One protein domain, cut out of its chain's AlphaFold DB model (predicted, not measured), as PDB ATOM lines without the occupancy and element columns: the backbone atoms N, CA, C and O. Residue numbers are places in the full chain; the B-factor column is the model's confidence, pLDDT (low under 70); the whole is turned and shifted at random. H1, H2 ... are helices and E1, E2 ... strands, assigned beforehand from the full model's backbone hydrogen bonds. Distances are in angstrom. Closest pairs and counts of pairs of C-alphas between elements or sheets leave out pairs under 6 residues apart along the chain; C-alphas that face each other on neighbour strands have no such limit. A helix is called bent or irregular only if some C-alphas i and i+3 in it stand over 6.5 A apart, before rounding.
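Overview. This is residues 10 to 109 of the 170 residues of the protein "Biotin--protein ligase" of Synergistaceae bacterium (UniProt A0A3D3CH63). A long, twisted hairpin of two strands, E3 and E4, has a short hairpin, E1 and E2, beside the first part of E3, while a bent helix, H1, stands off from this sheet and folds back until its last residues reach E1. A long link, residues 48 to 75, follows E4, and its residues 53 to 60 stick out. The printed part has 100 residues with four named strands and then one named helix; the sheet, in order E1, E2, E3, E4, is antiparallel, and the class is mixed. The whole is loose, with a radius of gyration of the C-alphas of 16.0 A, and spans 46 by 29 by 26 A.

Along the chain. E1, residues 10 to 12, begins at C-alpha 10 (-29.259, 31.019, -42.354). E2 is residues 16 to 19, E3 residues 22 to 34, 37.3 A long, and E4 residues 37 to 47, 30.0 A. H1, residues 76 to 108, was assigned as one helix by its hydrogen bonds but is bent, with C-alphas 96 and 99 9.0 A apart. Its arms are H1a, residues 76 to 96, 30.6 A, and H1b, residues 99 to 108, 14.3 A, ending at C-alpha 108 (-29.947, 27.809, -37.834). H1a is only just irregular: C-alphas 82 and 85 are 6.51 A apart.

Arrangement. The strands form a meander, each the antiparallel neighbour of the one before, joined as hairpins. N 12 and O 16 are 2.8 A apart, N 17 and O 25 2.9 A, and N 30 and O 42 2.8 A, within hydrogen-bond range. H1b is on the sheet but only grazes it, with residues 105 to 108; the closest C-alphas of E1 and H1b, Ser 10 and Ala 108, are 5.6 A apart. H1a is not on the sheet. The arms only just touch, with 3 pairs of C-alphas within 8 A, the closest Leu 94 and Val 101 at 6.4 A, and run opposite ways at a steep tilt of 46 degrees. In H1b every O i to N i+4 pair is within hydrogen-bond range, in H1a 13 of 17.

Size, cuts and confidence. The C-alphas farthest apart, Ser 35 and Asp 72, are 48.3 A apart. The printed part has no cut; the link from E4 to H1 is long. Residues 54 to 62 have pLDDT under 70.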
ATOM      1  N   SER A  10     -30.083  31.752 -43.306       94.44
ATOM      2  CA  SER A  10     -29.259  31.019 -42.354       94.44
ATOM      3  C   SER A  10     -28.338  31.958 -41.587       94.44
ATOM      4  O   SER A  10     -28.075  33.085 -42.011       94.44
ATOM      5  N   LEU A  11     -27.877  31.511 -40.425       96.12
ATOM      6  CA  LEU A  11     -26.882  32.221 -39.632       96.12
ATOM      7  C   LEU A  11     -25.486  31.776 -40.046       96.12
ATOM      8  O   LEU A  11     -25.251  30.604 -40.330       96.12
ATOM      9  N   LYS A  12     -24.544  32.706 -40.017       96.12
ATOM     10  CA  LYS A  12     -23.121  32.425 -40.114       96.12
ATOM     11  C   LYS A  12     -22.456  32.958 -38.858       96.12
ATOM     12  O   LYS A  12     -22.563  34.142 -38.541       96.12
ATOM     13  N   TRP A  13     -21.764  32.066 -38.158       97.38
ATOM     14  CA  TRP A  13     -20.991  32.442 -36.984       97.38
ATOM     15  C   TRP A  13     -19.909  33.482 -37.338       97.38
ATOM     16  O   TRP A  13     -19.262  33.324 -38.378       97.38
ATOM     17  N   PRO A  14     -19.685  34.502 -36.491       94.06
ATOM     18  CA  PRO A  14     -20.421  34.751 -35.248       94.06
ATOM     19  C   PRO A  14     -21.711  35.559 -35.449       94.06
ATOM     20  O   PRO A  14     -22.632  35.449 -34.641       94.06
ATOM     21  N   ASN A  15     -21.805  36.360 -36.508       94.75
ATOM     22  CA  ASN A  15     -22.659  37.543 -36.482       94.75
ATOM     23  C   ASN A  15     -23.325  37.926 -37.815       94.75
ATOM     24  O   ASN A  15     -23.838  39.037 -37.948       94.75
ATOM     25  N   ASP A  16     -23.352  37.019 -38.787       95.44
ATOM     26  CA  ASP A  16     -23.886  37.293 -40.118       95.44
ATOM     27  C   ASP A  16     -25.193  36.532 -40.384       95.44
ATOM     28  O   ASP A  16     -25.370  35.391 -39.952       95.44
ATOM     29  N   LEU A  17     -26.097  37.140 -41.159       94.88
ATOM     30  CA  LEU A  17     -27.187  36.420 -41.825       94.88
ATOM     31  C   LEU A  17     -26.836  36.224 -43.293       94.88
ATOM     32  O   LEU A  17     -26.377  37.153 -43.970       94.88
ATOM     33  N   LEU A  18     -27.127  35.031 -43.795       93.00
ATOM     34  CA  LEU A  18     -26.941  34.659 -45.185       93.00
ATOM     35  C   LEU A  18     -28.289  34.488 -45.884       93.00
ATOM     36  O   LEU A  18     -29.200  33.839 -45.373       93.00
ATOM     37  N   LEU A  19     -28.377  35.020 -47.098       91.38
ATOM     38  CA  LEU A  19     -29.409  34.711 -48.074       91.38
ATOM     39  C   LEU A  19     -28.757  33.920 -49.208       91.38
ATOM     40  O   LEU A  19     -27.901  34.448 -49.917       91.38
ATOM     41  N   ARG A  20     -29.151  32.650 -49.380       87.94
ATOM     42  CA  ARG A  20     -28.577  31.746 -50.400       87.94
ATOM     43  C   ARG A  20     -27.037  31.696 -50.348       87.94
ATOM     44  O   ARG A  20     -26.370  31.755 -51.377       87.94
ATOM     45  N   GLY A  21     -26.472  31.645 -49.139       88.44
ATOM     46  CA  GLY A  21     -25.021  31.593 -48.906       88.44
ATOM     47  C   GLY A  21     -24.280  32.932 -49.027       88.44
ATOM     48  O   GLY A  21     -23.080  32.977 -48.778       88.44
ATOM     49  N   LYS A  22     -24.964  34.029 -49.373       89.56
ATOM     50  CA  LYS A  22     -24.379  35.375 -49.470       89.56
ATOM     51  C   LYS A  22     -24.807  36.255 -48.304       89.56
ATOM     52  O   LYS A  22     -25.956  36.192 -47.873       89.56
ATOM     53  N   LYS A  23     -23.909  37.105 -47.807       91.94
ATOM     54  CA  LYS A  23     -24.177  37.953 -46.636       91.94
ATOM     55  C   LYS A  23     -25.241  39.001 -46.955       91.94
ATOM     56  O   LYS A  23     -25.045  39.832 -47.837       91.94
ATOM     57  N   ILE A  24     -26.352  38.979 -46.223       93.25
ATOM     58  CA  ILE A  24     -27.429  39.976 -46.324       93.25
ATOM     59  C   ILE A  24     -27.485  40.886 -45.096       93.25
ATOM     60  O   ILE A  24     -27.933  42.024 -45.197       93.25
ATOM     61  N   CYS A  25     -27.021  40.412 -43.939       94.50
ATOM     62  CA  CYS A  25     -27.001  41.199 -42.715       94.50
ATOM     63  C   CYS A  25     -25.713  40.961 -41.939       94.50
ATOM     64  O   CYS A  25     -25.217  39.835 -41.912       94.50
ATOM     65  N   GLY A  26     -25.210  42.012 -41.299       94.56
ATOM     66  CA  GLY A  26     -24.218  41.919 -40.235       94.56
ATOM     67  C   GLY A  26     -24.796  42.481 -38.941       94.56
ATOM     68  O   GLY A  26     -25.479  43.509 -38.956       94.56
ATOM     69  N   ILE A  27     -24.521  41.806 -37.834       95.06
ATOM     70  CA  ILE A  27     -24.898  42.222 -36.486       95.06
ATOM     71  C   ILE A  27     -23.608  42.497 -35.711       95.06
ATOM     72  O   ILE A  27     -22.629  41.769 -35.843       95.06
ATOM     73  N   LEU A  28     -23.563  43.561 -34.924       94.38
ATOM     74  CA  LEU A  28     -22.405  43.863 -34.090       94.38
ATOM     75  C   LEU A  28     -22.881  44.369 -32.743       94.38
ATOM     76  O   LEU A  28     -23.694  45.287 -32.689       94.38
ATOM     77  N   SER A  29     -22.363  43.776 -31.675       91.75
ATOM     78  CA  SER A  29     -22.606  44.229 -30.313       91.75
ATOM     79  C   SER A  29     -21.326  44.841 -29.760       91.75
ATOM     80  O   SER A  29     -20.293  44.180 -29.709       91.75
ATOM     81  N   GLU A  30     -21.407  46.097 -29.345       92.75
ATOM     82  CA  GLU A  30     -20.330  46.833 -28.692       92.75
ATOM     83  C   GLU A  30     -20.742  47.108 -27.251       92.75
ATOM     84  O   GLU A  30     -21.841  47.598 -26.994       92.75
ATOM     85  N   ALA A  31     -19.868  46.784 -26.304       91.38
ATOM     86  CA  ALA A  31     -20.131  46.976 -24.889       91.38
ATOM     87  C   ALA A  31     -19.201  48.038 -24.303       91.38
ATOM     88  O   ALA A  31     -18.010  48.074 -24.610       91.38
ATOM     89  N   SER A  32     -19.750  48.879 -23.431       90.88
ATOM     90  CA  SER A  32     -18.970  49.698 -22.513       90.88
ATOM     91  C   SER A  32     -18.848  48.936 -21.193       90.88
ATOM     92  O   SER A  32     -19.820  48.358 -20.696       90.88
ATOM     93  N   SER A  33     -17.657  48.919 -20.609       88.62
ATOM     94  CA  SER A  33     -17.437  48.330 -19.291       88.62
ATOM     95  C   SER A  33     -16.755  49.325 -18.366       88.62
ATOM     96  O   SER A  33     -15.959  50.161 -18.791       88.62
ATOM     97  N   ASP A  34     -17.098  49.235 -17.087       85.94
ATOM     98  CA  ASP A  34     -16.360  49.869 -16.005       85.94
ATOM     99  C   ASP A  34     -15.773  48.741 -15.159       85.94
ATOM    100  O   ASP A  34     -16.505  47.940 -14.569       85.94
ATOM    101  N   SER A  35     -14.445  48.622 -15.168       85.56
ATOM    102  CA  SER A  35     -13.749  47.443 -14.640       85.56
ATOM    103  C   SER A  35     -14.263  46.142 -15.302       85.56
ATOM    104  O   SER A  35     -14.368  46.084 -16.529       85.56
ATOM    105  N   GLU A  36     -14.584  45.100 -14.524       82.56
ATOM    106  CA  GLU A  36     -15.110  43.810 -15.014       82.56
ATOM    107  C   GLU A  36     -16.640  43.796 -15.221       82.56
ATOM    108  O   GLU A  36     -17.222  42.751 -15.508       82.56
ATOM    109  N   VAL A  37     -17.320  44.941 -15.074       84.56
ATOM    110  CA  VAL A  37     -18.782  45.032 -15.186       84.56
ATOM    111  C   VAL A  37     -19.169  45.732 -16.485       84.56
ATOM    112  O   VAL A  37     -18.812  46.889 -16.715       84.56
ATOM    113  N   ILE A  38     -19.942  45.046 -17.330       84.00
ATOM    114  CA  ILE A  38     -20.574  45.654 -18.509       84.00
ATOM    115  C   ILE A  38     -21.623  46.660 -18.027       84.00
ATOM    116  O   ILE A  38     -22.530  46.293 -17.279       84.00
ATOM    117  N   ARG A  39     -21.503  47.921 -18.453       87.50
ATOM    118  CA  ARG A  39     -22.470  48.980 -18.129       87.50
ATOM    119  C   ARG A  39     -23.537  49.104 -19.199       87.50
ATOM    120  O   ARG A  39     -24.721  49.079 -18.882       87.50
ATOM    121  N   ASP A  40     -23.108  49.182 -20.452       89.44
ATOM    122  CA  ASP A  40     -23.989  49.336 -21.601       89.44
ATOM    123  C   ASP A  40     -23.582  48.362 -22.705       89.44
ATOM    124  O   ASP A  40     -22.409  48.025 -22.857       89.44
ATOM    125  N   CYS A  41     -24.551  47.933 -23.511       90.88
ATOM    126  CA  CYS A  41     -24.307  47.182 -24.737       90.88
ATOM    127  C   CYS A  41     -25.186  47.752 -25.851       90.88
ATOM    128  O   CYS A  41     -26.410  47.813 -25.723       90.88
ATOM    129  N   CYS A  42     -24.562  48.175 -26.944       93.44
ATOM    130  CA  CYS A  42     -25.224  48.648 -28.145       93.44
ATOM    131  C   CYS A  42     -25.137  47.561 -29.213       93.44
ATOM    132  O   CYS A  42     -24.047  47.106 -29.540       93.44
ATOM    133  N   THR A  43     -26.275  47.143 -29.770       94.44
ATOM    134  CA  THR A  43     -26.302  46.183 -30.882       94.44
ATOM    135  C   THR A  43     -26.748  46.872 -32.164       94.44
ATOM    136  O   THR A  43     -27.904  47.271 -32.297       94.44
ATOM    137  N   GLY A  44     -25.828  46.998 -33.116       95.38
ATOM    138  CA  GLY A  44     -26.104  47.429 -34.479       95.38
ATOM    139  C   GLY A  44     -26.542  46.254 -35.353       95.38
ATOM    140  O   GLY A  44     -25.931  45.188 -35.324       95.38
ATOM    141  N   ILE A  45     -27.590  46.452 -36.155       95.06
ATOM    142  CA  ILE A  45     -28.085  45.476 -37.136       95.06
ATOM    143  C   ILE A  45     -28.105  46.159 -38.504       95.06
ATOM    144  O   ILE A  45     -28.944  47.021 -38.766       95.06
ATOM    145  N   GLY A  46     -27.174  45.788 -39.378       94.12
ATOM    146  CA  GLY A  46     -27.088  46.304 -40.743       94.12
ATOM    147  C   GLY A  46     -27.678  45.308 -41.728       94.12
ATOM    148  O   GLY A  46     -27.049  44.289 -41.994       94.12
ATOM    149  N   LEU A  47     -28.871  45.579 -42.266       92.75
ATOM    150  CA  LEU A  47     -29.560  44.714 -43.231       92.75
ATOM    151  C   LEU A  47     -29.565  45.336 -44.634       92.75
ATOM    152  O   LEU A  47     -30.058  46.447 -44.840       92.75
ATOM    153  N   ASN A  48     -29.077  44.584 -45.615       92.25
ATOM    154  CA  ASN A  48     -29.055  44.985 -47.013       92.25
ATOM    155  C   ASN A  48     -30.451  44.854 -47.637       92.25
ATOM    156  O   ASN A  48     -30.928  43.751 -47.913       92.25
ATOM    157  N   ILE A  49     -31.101  45.989 -47.900       90.81
ATOM    158  CA  ILE A  49     -32.431  46.020 -48.525       90.81
ATOM    159  C   ILE A  49     -32.327  45.981 -50.049       90.81
ATOM    160  O   ILE A  49     -32.809  45.041 -50.667       90.81
ATOM    161  N   ALA A  50     -31.660  46.964 -50.651       88.25
ATOM    162  CA  ALA A  50     -31.496  47.093 -52.096       88.25
ATOM    163  C   ALA A  50     -30.040  47.455 -52.432       88.25
ATOM    164  O   ALA A  50     -29.371  48.073 -51.595       88.25
ATOM    165  N   PRO A  51     -29.533  47.059 -53.614       82.56
ATOM    166  CA  PRO A  51     -28.190  47.427 -54.040       82.56
ATOM    167  C   PRO A  51     -28.051  48.949 -54.157       82.56
ATOM    168  O   PRO A  51     -29.019  49.628 -54.513       82.56
ATOM    169  N   PRO A  52     -26.862  49.504 -53.864       74.31
ATOM    170  CA  PRO A  52     -26.603  50.913 -54.119       74.31
ATOM    171  C   PRO A  52     -26.695  51.201 -55.624       74.31
ATOM    172  O   PRO A  52     -26.415  50.337 -56.455       74.31
ATOM    173  N   GLU A  53     -27.066  52.430 -55.983       72.50
ATOM    174  CA  GLU A  53     -27.066  52.866 -57.381       72.50
ATOM    175  C   GLU A  53     -25.671  52.679 -58.009       72.50
ATOM    176  O   GLU A  53     -24.645  52.892 -57.356       72.50
ATOM    177  N   ALA A  54     -25.627  52.303 -59.295       59.72
ATOM    178  CA  ALA A  54     -24.445  51.795 -60.008       59.72
ATOM    179  C   ALA A  54     -23.171  52.675 -59.955       59.72
ATOM    180  O   ALA A  54     -22.088  52.207 -60.296       59.72
ATOM    181  N   LYS A  55     -23.262  53.934 -59.508       52.50
ATOM    182  CA  LYS A  55     -22.104  54.820 -59.290       52.50
ATOM    183  C   LYS A  55     -21.263  54.473 -58.056       52.50
ATOM    184  O   LYS A  55     -20.186  55.041 -57.899       52.50
ATOM    185  N   ILE A  56     -21.716  53.558 -57.198       53.25
ATOM    186  CA  ILE A  56     -20.987  53.107 -56.004       53.25
ATOM    187  C   ILE A  56     -20.656  51.616 -56.163       53.25
ATOM    188  O   ILE A  56     -21.048  50.777 -55.357       53.25
ATOM    189  N   ALA A  57     -19.937  51.262 -57.231       49.41
ATOM    190  CA  ALA A  57     -19.251  49.976 -57.289       49.41
ATOM    191  C   ALA A  57     -18.043  50.062 -56.345       49.41
ATOM    192  O   ALA A  57     -16.991  50.589 -56.699       49.41
ATOM    193  N   ARG A  58     -18.242  49.650 -55.093       54.19
ATOM    194  CA  ARG A  58     -17.172  49.534 -54.100       54.19
ATOM    195  C   ARG A  58     -16.653  48.103 -54.075       54.19
ATOM    196  O   ARG A  58     -17.445  47.159 -54.090       54.19
ATOM    197  N   GLU A  59     -15.333  47.965 -54.003       52.56
ATOM    198  CA  GLU A  59     -14.667  46.700 -53.686       52.56
ATOM    199  C   GLU A  59     -15.302  46.094 -52.418       52.56
ATOM    200  O   GLU A  59     -15.558  46.802 -51.442       52.56
ATOM    201  N   GLY A  60     -15.628  44.798 -52.455       56.12
ATOM    202  CA  GLY A  60     -16.250  44.073 -51.336       56.12
ATOM    203  C   GLY A  60     -17.767  43.834 -51.428       56.12
ATOM    204  O   GLY A  60     -18.307  43.103 -50.599       56.12
ATOM    205  N   LEU A  61     -18.469  44.373 -52.434       61.28
ATOM    206  CA  LEU A  61     -19.919  44.151 -52.616       61.28
ATOM    207  C   LEU A  61     -20.285  42.876 -53.401       61.28
ATOM    208  O   LEU A  61     -21.448  42.480 -53.418       61.28
ATOM    209  N   GLU A  62     -19.319  42.198 -54.020       62.09
ATOM    210  CA  GLU A  62     -19.549  41.052 -54.925       62.09
ATOM    211  C   GLU A  62     -20.217  39.842 -54.233       62.09
ATOM    212  O   GLU A  62     -20.958  39.059 -54.847       62.09
ATOM    213  N   ASN A  63     -20.017  39.735 -52.916       70.06
ATOM    214  CA  ASN A  63     -20.544  38.663 -52.071       70.06
ATOM    215  C   ASN A  63     -21.755  39.081 -51.221       70.06
ATOM    216  O   ASN A  63     -22.248  38.278 -50.423       70.06
ATOM    217  N   ALA A  64     -22.254  40.309 -51.389       83.12
ATOM    218  CA  ALA A  64     -23.449  40.777 -50.701       83.12
ATOM    219  C   ALA A  64     -24.727  40.250 -51.376       83.12
ATOM    220  O   ALA A  64     -24.824  40.137 -52.599       83.12
ATOM    221  N   ALA A  65     -25.729  39.943 -50.560       89.31
ATOM    222  CA  ALA A  65     -27.107  39.745 -50.978       89.31
ATOM    223  C   ALA A  65     -27.969  40.924 -50.522       89.31
ATOM    224  O   ALA A  65     -27.620  41.639 -49.582       89.31
ATOM    225  N   TYR A  66     -29.108  41.090 -51.191       90.94
ATOM    226  CA  TYR A  66     -30.070  42.158 -50.949       90.94
ATOM    227  C   TYR A  66     -31.474  41.573 -50.880       90.94
ATOM    228  O   TYR A  66     -31.821  40.701 -51.679       90.94
ATOM    229  N   LEU A  67     -32.289  42.069 -49.952       89.00
ATOM    230  CA  LEU A  67     -33.656  41.586 -49.762       89.00
ATOM    231  C   LEU A  67     -34.529  41.797 -51.008       89.00
ATOM    232  O   LEU A  67     -35.333  40.931 -51.342       89.00
ATOM    233  N   ALA A  68     -34.290  42.887 -51.743       87.44
ATOM    234  CA  ALA A  68     -34.952  43.224 -53.003       87.44
ATOM    235  C   ALA A  68     -34.785  42.156 -54.102       87.44
ATOM    236  O   ALA A  68     -35.532  42.142 -55.071       87.44
ATOM    237  N   ALA A  69     -33.827  41.229 -53.966       84.50
ATOM    238  CA  ALA A  69     -33.691  40.097 -54.884       84.50
ATOM    239  C   ALA A  69     -34.733  38.984 -54.643       84.50
ATOM    240  O   ALA A  69     -34.779  38.014 -55.397       84.50
ATOM    241  N   SER A  70     -35.492  39.051 -53.546       83.69
ATOM    242  CA  SER A  70     -36.496  38.047 -53.158       83.69
ATOM    243  C   SER A  70     -37.841  38.653 -52.744       83.69
ATOM    244  O   SER A  70     -38.774  37.901 -52.483       83.69
ATOM    245  N   VAL A  71     -37.935  39.982 -52.653       84.88
ATOM    246  CA  VAL A  71     -39.119  40.721 -52.200       84.88
ATOM    247  C   VAL A  71     -39.240  41.988 -53.046       84.88
ATOM    248  O   VAL A  71     -38.289  42.763 -53.097       84.88
ATOM    249  N   ASP A  72     -40.391  42.199 -53.685       81.06
ATOM    250  CA  ASP A  72     -40.584  43.301 -54.641       81.06
ATOM    251  C   ASP A  72     -40.533  44.684 -53.976       81.06
ATOM    252  O   ASP A  72     -39.867  45.596 -54.466       81.06
ATOM    253  N   GLU A  73     -41.203  44.840 -52.832       84.94
ATOM    254  CA  GLU A  73     -41.240  46.094 -52.084       84.94
ATOM    255  C   GLU A  73     -41.049  45.836 -50.589       84.94
ATOM    256  O   GLU A  73     -41.711  44.991 -49.985       84.94
ATOM    257  N   VAL A  74     -40.113  46.570 -49.983       86.75
ATOM    258  CA  VAL A  74     -39.791  46.449 -48.559       86.75
ATOM    259  C   VAL A  74     -40.158  47.743 -47.845       86.75
ATOM    260  O   VAL A  74     -39.426  48.735 -47.917       86.75
ATOM    261  N   ASP A  75     -41.250  47.705 -47.084       89.81
ATOM    262  CA  ASP A  75     -41.535  48.726 -46.079       89.81
ATOM    263  C   ASP A  75     -40.558  48.560 -44.906       89.81
ATOM    264  O   ASP A  75     -40.652  47.640 -44.087       89.81
ATOM    265  N   ARG A  76     -39.585  49.470 -44.831       91.19
ATOM    266  CA  ARG A  76     -38.535  49.459 -43.802       91.19
ATOM    267  C   ARG A  76     -39.104  49.694 -42.404       91.19
ATOM    268  O   ARG A  76     -38.585  49.129 -41.446       91.19
ATOM    269  N   GLY A  77     -40.148  50.515 -42.283       93.31
ATOM    270  CA  GLY A  77     -40.802  50.799 -41.010       93.31
ATOM    271  C   GLY A  77     -41.520  49.563 -40.484       93.31
ATOM    272  O   GLY A  77     -41.300  49.166 -39.341       93.31
ATOM    273  N   ALA A  78     -42.293  48.898 -41.347       91.19
ATOM    274  CA  ALA A  78     -42.948  47.637 -41.012       91.19
ATOM    275  C   ALA A  78     -41.934  46.532 -40.670       91.19
ATOM    276  O   ALA A  78     -42.132  45.781 -39.714       91.19
ATOM    277  N   LEU A  79     -40.818  46.462 -41.402       90.31
ATOM    278  CA  LEU A  79     -39.756  45.491 -41.146       90.31
ATOM    279  C   LEU A  79     -39.108  45.694 -39.770       90.31
ATOM    280  O   LEU A  79     -38.991  44.743 -38.999       90.31
ATOM    281  N   VAL A  80     -38.730  46.928 -39.429       93.12
ATOM    282  CA  VAL A  80     -38.160  47.247 -38.111       93.12
ATOM    283  C   VAL A  80     -39.178  46.979 -36.999       93.12
ATOM    284  O   VAL A  80     -38.832  46.360 -35.994       93.12
ATOM    285  N   ALA A  81     -40.443  47.365 -37.196       93.75
ATOM    286  CA  ALA A  81     -41.518  47.106 -36.239       93.75
ATOM    287  C   ALA A  81     -41.759  45.605 -35.999       93.75
ATOM    288  O   ALA A  81     -42.145  45.218 -34.898       93.75
ATOM    289  N   ALA A  82     -41.499  44.752 -36.996       91.31
ATOM    290  CA  ALA A  82     -41.571  43.300 -36.852       91.31
ATOM    291  C   ALA A  82     -40.333  42.699 -36.156       91.31
ATOM    292  O   ALA A  82     -40.465  41.742 -35.394       91.31
ATOM    293  N   ILE A  83     -39.136  43.246 -36.397       91.88
ATOM    294  CA  ILE A  83     -37.873  42.731 -35.836       91.88
ATOM    295  C   ILE A  83     -37.718  43.093 -34.356       91.88
ATOM    296  O   ILE A  83     -37.336  42.237 -33.559       91.88
ATOM    297  N   LEU A  84     -38.006  44.341 -33.971       94.06
ATOM    298  CA  LEU A  84     -37.708  44.845 -32.624       94.06
ATOM    299  C   LEU A  84     -38.356  44.032 -31.485       94.06
ATOM    300  O   LEU A  84     -37.642  43.704 -30.536       94.06
ATOM    301  N   PRO A  85     -39.646  43.640 -31.547       95.25
ATOM    302  CA  PRO A  85     -40.258  42.837 -30.488       95.25
ATOM    303  C   PRO A  85     -39.641  41.440 -30.375       95.25
ATOM    304  O   PRO A  85     -39.473  40.926 -29.271       95.25
ATOM    305  N   LEU A  86     -39.270  40.832 -31.508       94.44
ATOM    306  CA  LEU A  86     -38.605  39.529 -31.529       94.44
ATOM    307  C   LEU A  86     -37.207  39.629 -30.920       94.44
ATOM    308  O   LEU A  86     -36.847  38.808 -30.082       94.44
ATOM    309  N   PHE A  87     -36.444  40.657 -31.299       93.69
ATOM    310  CA  PHE A  87     -35.124  40.922 -30.738       93.69
ATOM    311  C   PHE A  87     -35.191  41.125 -29.220       93.69
ATOM    312  O   PHE A  87     -34.483  40.442 -28.483       93.69
ATOM    313  N   ALA A  88     -36.100  41.979 -28.740       94.56
ATOM    314  CA  ALA A  88     -36.318  42.188 -27.310       94.56
ATOM    315  C   ALA A  88     -36.707  40.888 -26.582       94.56
ATOM    316  O   ALA A  88     -36.205  40.618 -25.490       94.56
ATOM    317  N   GLY A  89     -37.546  40.050 -27.203       96.38
ATOM    318  CA  GLY A  89     -37.899  38.730 -26.681       96.38
ATOM    319  C   GLY A  89     -36.692  37.799 -26.541       96.38
ATOM    320  O   GLY A  89     -36.518  37.187 -25.490       96.38
ATOM    321  N   TYR A  90     -35.817  37.739 -27.551       94.75
ATOM    322  CA  TYR A  90     -34.584  36.949 -27.486       94.75
ATOM    323  C   TYR A  90     -33.607  37.470 -26.428       94.75
ATOM    324  O   TYR A  90     -33.005  36.665 -25.725       94.75
ATOM    325  N   VAL A  91     -33.470  38.791 -26.274       93.19
ATOM    326  CA  VAL A  91     -32.629  39.385 -25.221       93.19
ATOM    327  C   VAL A  91     -33.152  39.011 -23.832       93.19
ATOM    328  O   VAL A  91     -32.375  38.583 -22.981       93.19
ATOM    329  N   ALA A  92     -34.465  39.098 -23.604       95.62
ATOM    330  CA  ALA A  92     -35.070  38.685 -22.338       95.62
ATOM    331  C   ALA A  92     -34.905  37.174 -22.077       95.62
ATOM    332  O   ALA A  92     -34.638  36.750 -20.950       95.62
ATOM    333  N   GLU A  93     -35.029  36.348 -23.117       96.62
ATOM    334  CA  GLU A  93     -34.826  34.905 -23.004       96.62
ATOM    335  C   GLU A  93     -33.359  34.543 -22.749       96.62
ATOM    336  O   GLU A  93     -33.103  33.638 -21.968       96.62
ATOM    337  N   LEU A  94     -32.382  35.255 -23.320       92.19
ATOM    338  CA  LEU A  94     -30.961  35.010 -23.046       92.19
ATOM    339  C   LEU A  94     -30.630  35.107 -21.549       92.19
ATOM    340  O   LEU A  94     -29.837  34.312 -21.051       92.19
ATOM    341  N   VAL A  95     -31.281  36.017 -20.819       90.88
ATOM    342  CA  VAL A  95     -31.097  36.182 -19.365       90.88
ATOM    343  C   VAL A  95     -31.636  34.986 -18.573       90.88
ATOM    344  O   VAL A  95     -31.103  34.643 -17.522       90.88
ATOM    345  N   THR A  96     -32.701  34.345 -19.057       96.12
ATOM    346  CA  THR A  96     -33.437  33.312 -18.307       96.12
ATOM    347  C   THR A  96     -33.178  31.891 -18.806       96.12
ATOM    348  O   THR A  96     -33.321  30.934 -18.047       96.12
ATOM    349  N   ASN A  97     -32.798  31.734 -20.073       96.50
ATOM    350  CA  ASN A  97     -32.622  30.461 -20.760       96.50
ATOM    351  C   ASN A  97     -31.689  30.589 -21.982       96.50
ATOM    352  O   ASN A  97     -32.052  30.273 -23.121       96.50
ATOM    353  N   ALA A  98     -30.447  31.018 -21.743       95.19
ATOM    354  CA  ALA A  98     -29.419  31.116 -22.781       95.19
ATOM    355  C   ALA A  98     -29.244  29.811 -23.585       95.19
ATOM    356  O   ALA A  98     -29.061  29.847 -24.801       95.19
ATOM    357  N   ALA A  99     -29.361  28.650 -22.929       96.00
ATOM    358  CA  ALA A  99     -29.199  27.345 -23.567       96.00
ATOM    359  C   ALA A  99     -30.241  27.081 -24.669       96.00
ATOM    360  O   ALA A  99     -29.900  26.529 -25.721       96.00
ATOM    361  N   ALA A 100     -31.499  27.490 -24.470       96.50
ATOM    362  CA  ALA A 100     -32.541  27.347 -25.484       96.50
ATOM    363  C   ALA A 100     -32.290  28.259 -26.691       96.50
ATOM    364  O   ALA A 100     -32.403  27.811 -27.835       96.50
ATOM    365  N   VAL A 101     -31.892  29.514 -26.452       96.06
ATOM    366  CA  VAL A 101     -31.540  30.458 -27.526       96.06
ATOM    367  C   VAL A 101     -30.362  29.926 -28.338       96.06
ATOM    368  O   VAL A 101     -30.440  29.853 -29.565       96.06
ATOM    369  N   LEU A 102     -29.313  29.459 -27.662       96.06
ATOM    370  CA  LEU A 102     -28.128  28.896 -28.298       96.06
ATOM    371  C   LEU A 102     -28.438  27.616 -29.086       96.06
ATOM    372  O   LEU A 102     -27.902  27.406 -30.171       96.06
ATOM    373  N   SER A 103     -29.356  26.781 -28.594       96.69
ATOM    374  CA  SER A 103     -29.821  25.595 -29.324       96.69
ATOM    375  C   SER A 103     -30.517  25.968 -30.637       96.69
ATOM    376  O   SER A 103     -30.264  25.342 -31.666       96.69
ATOM    377  N   ARG A 104     -31.340  27.027 -30.641       96.19
ATOM    378  CA  ARG A 104     -31.957  27.545 -31.876       96.19
ATOM    379  C   ARG A 104     -30.924  28.173 -32.809       96.19
ATOM    380  O   ARG A 104     -31.019  27.971 -34.015       96.19
ATOM    381  N   TYR A 105     -29.934  28.881 -32.261       96.19
ATOM    382  CA  TYR A 105     -28.817  29.424 -33.035       96.19
ATOM    383  C   TYR A 105     -28.055  28.306 -33.753       96.19
ATOM    384  O   TYR A 105     -27.881  28.374 -34.964       96.19
ATOM    385  N   ARG A 106     -27.668  27.239 -33.037       97.25
ATOM    386  CA  ARG A 106     -26.975  26.067 -33.601       97.25
ATOM    387  C   ARG A 106     -27.757  25.435 -34.750       97.25
ATOM    388  O   ARG A 106     -27.179  25.172 -35.794       97.25
ATOM    389  N   LEU A 107     -29.067  25.247 -34.580       96.00
ATOM    390  CA  LEU A 107     -29.928  24.668 -35.616       96.00
ATOM    391  C   LEU A 107     -29.996  25.531 -36.887       96.00
ATOM    392  O   LEU A 107     -30.150  25.004 -37.984       96.00
ATOM    393  N   ALA A 108     -29.893  26.850 -36.736       95.25
ATOM    394  CA  ALA A 108     -29.947  27.809 -37.834       95.25
ATOM    395  C   ALA A 108     -28.568  28.187 -38.408       95.25
ATOM    396  O   ALA A 108     -28.508  28.903 -39.410       95.25
ATOM    397  N   CYS A 109     -27.469  27.756 -37.780       96.94
ATOM    398  CA  CYS A 109     -26.115  28.164 -38.141       96.94
ATOM    399  C   CYS A 109     -25.536  27.279 -39.244       96.94
ATOM    400  O   CYS A 109     -25.118  26.148 -39.012       96.94
TER     401      CYS A 109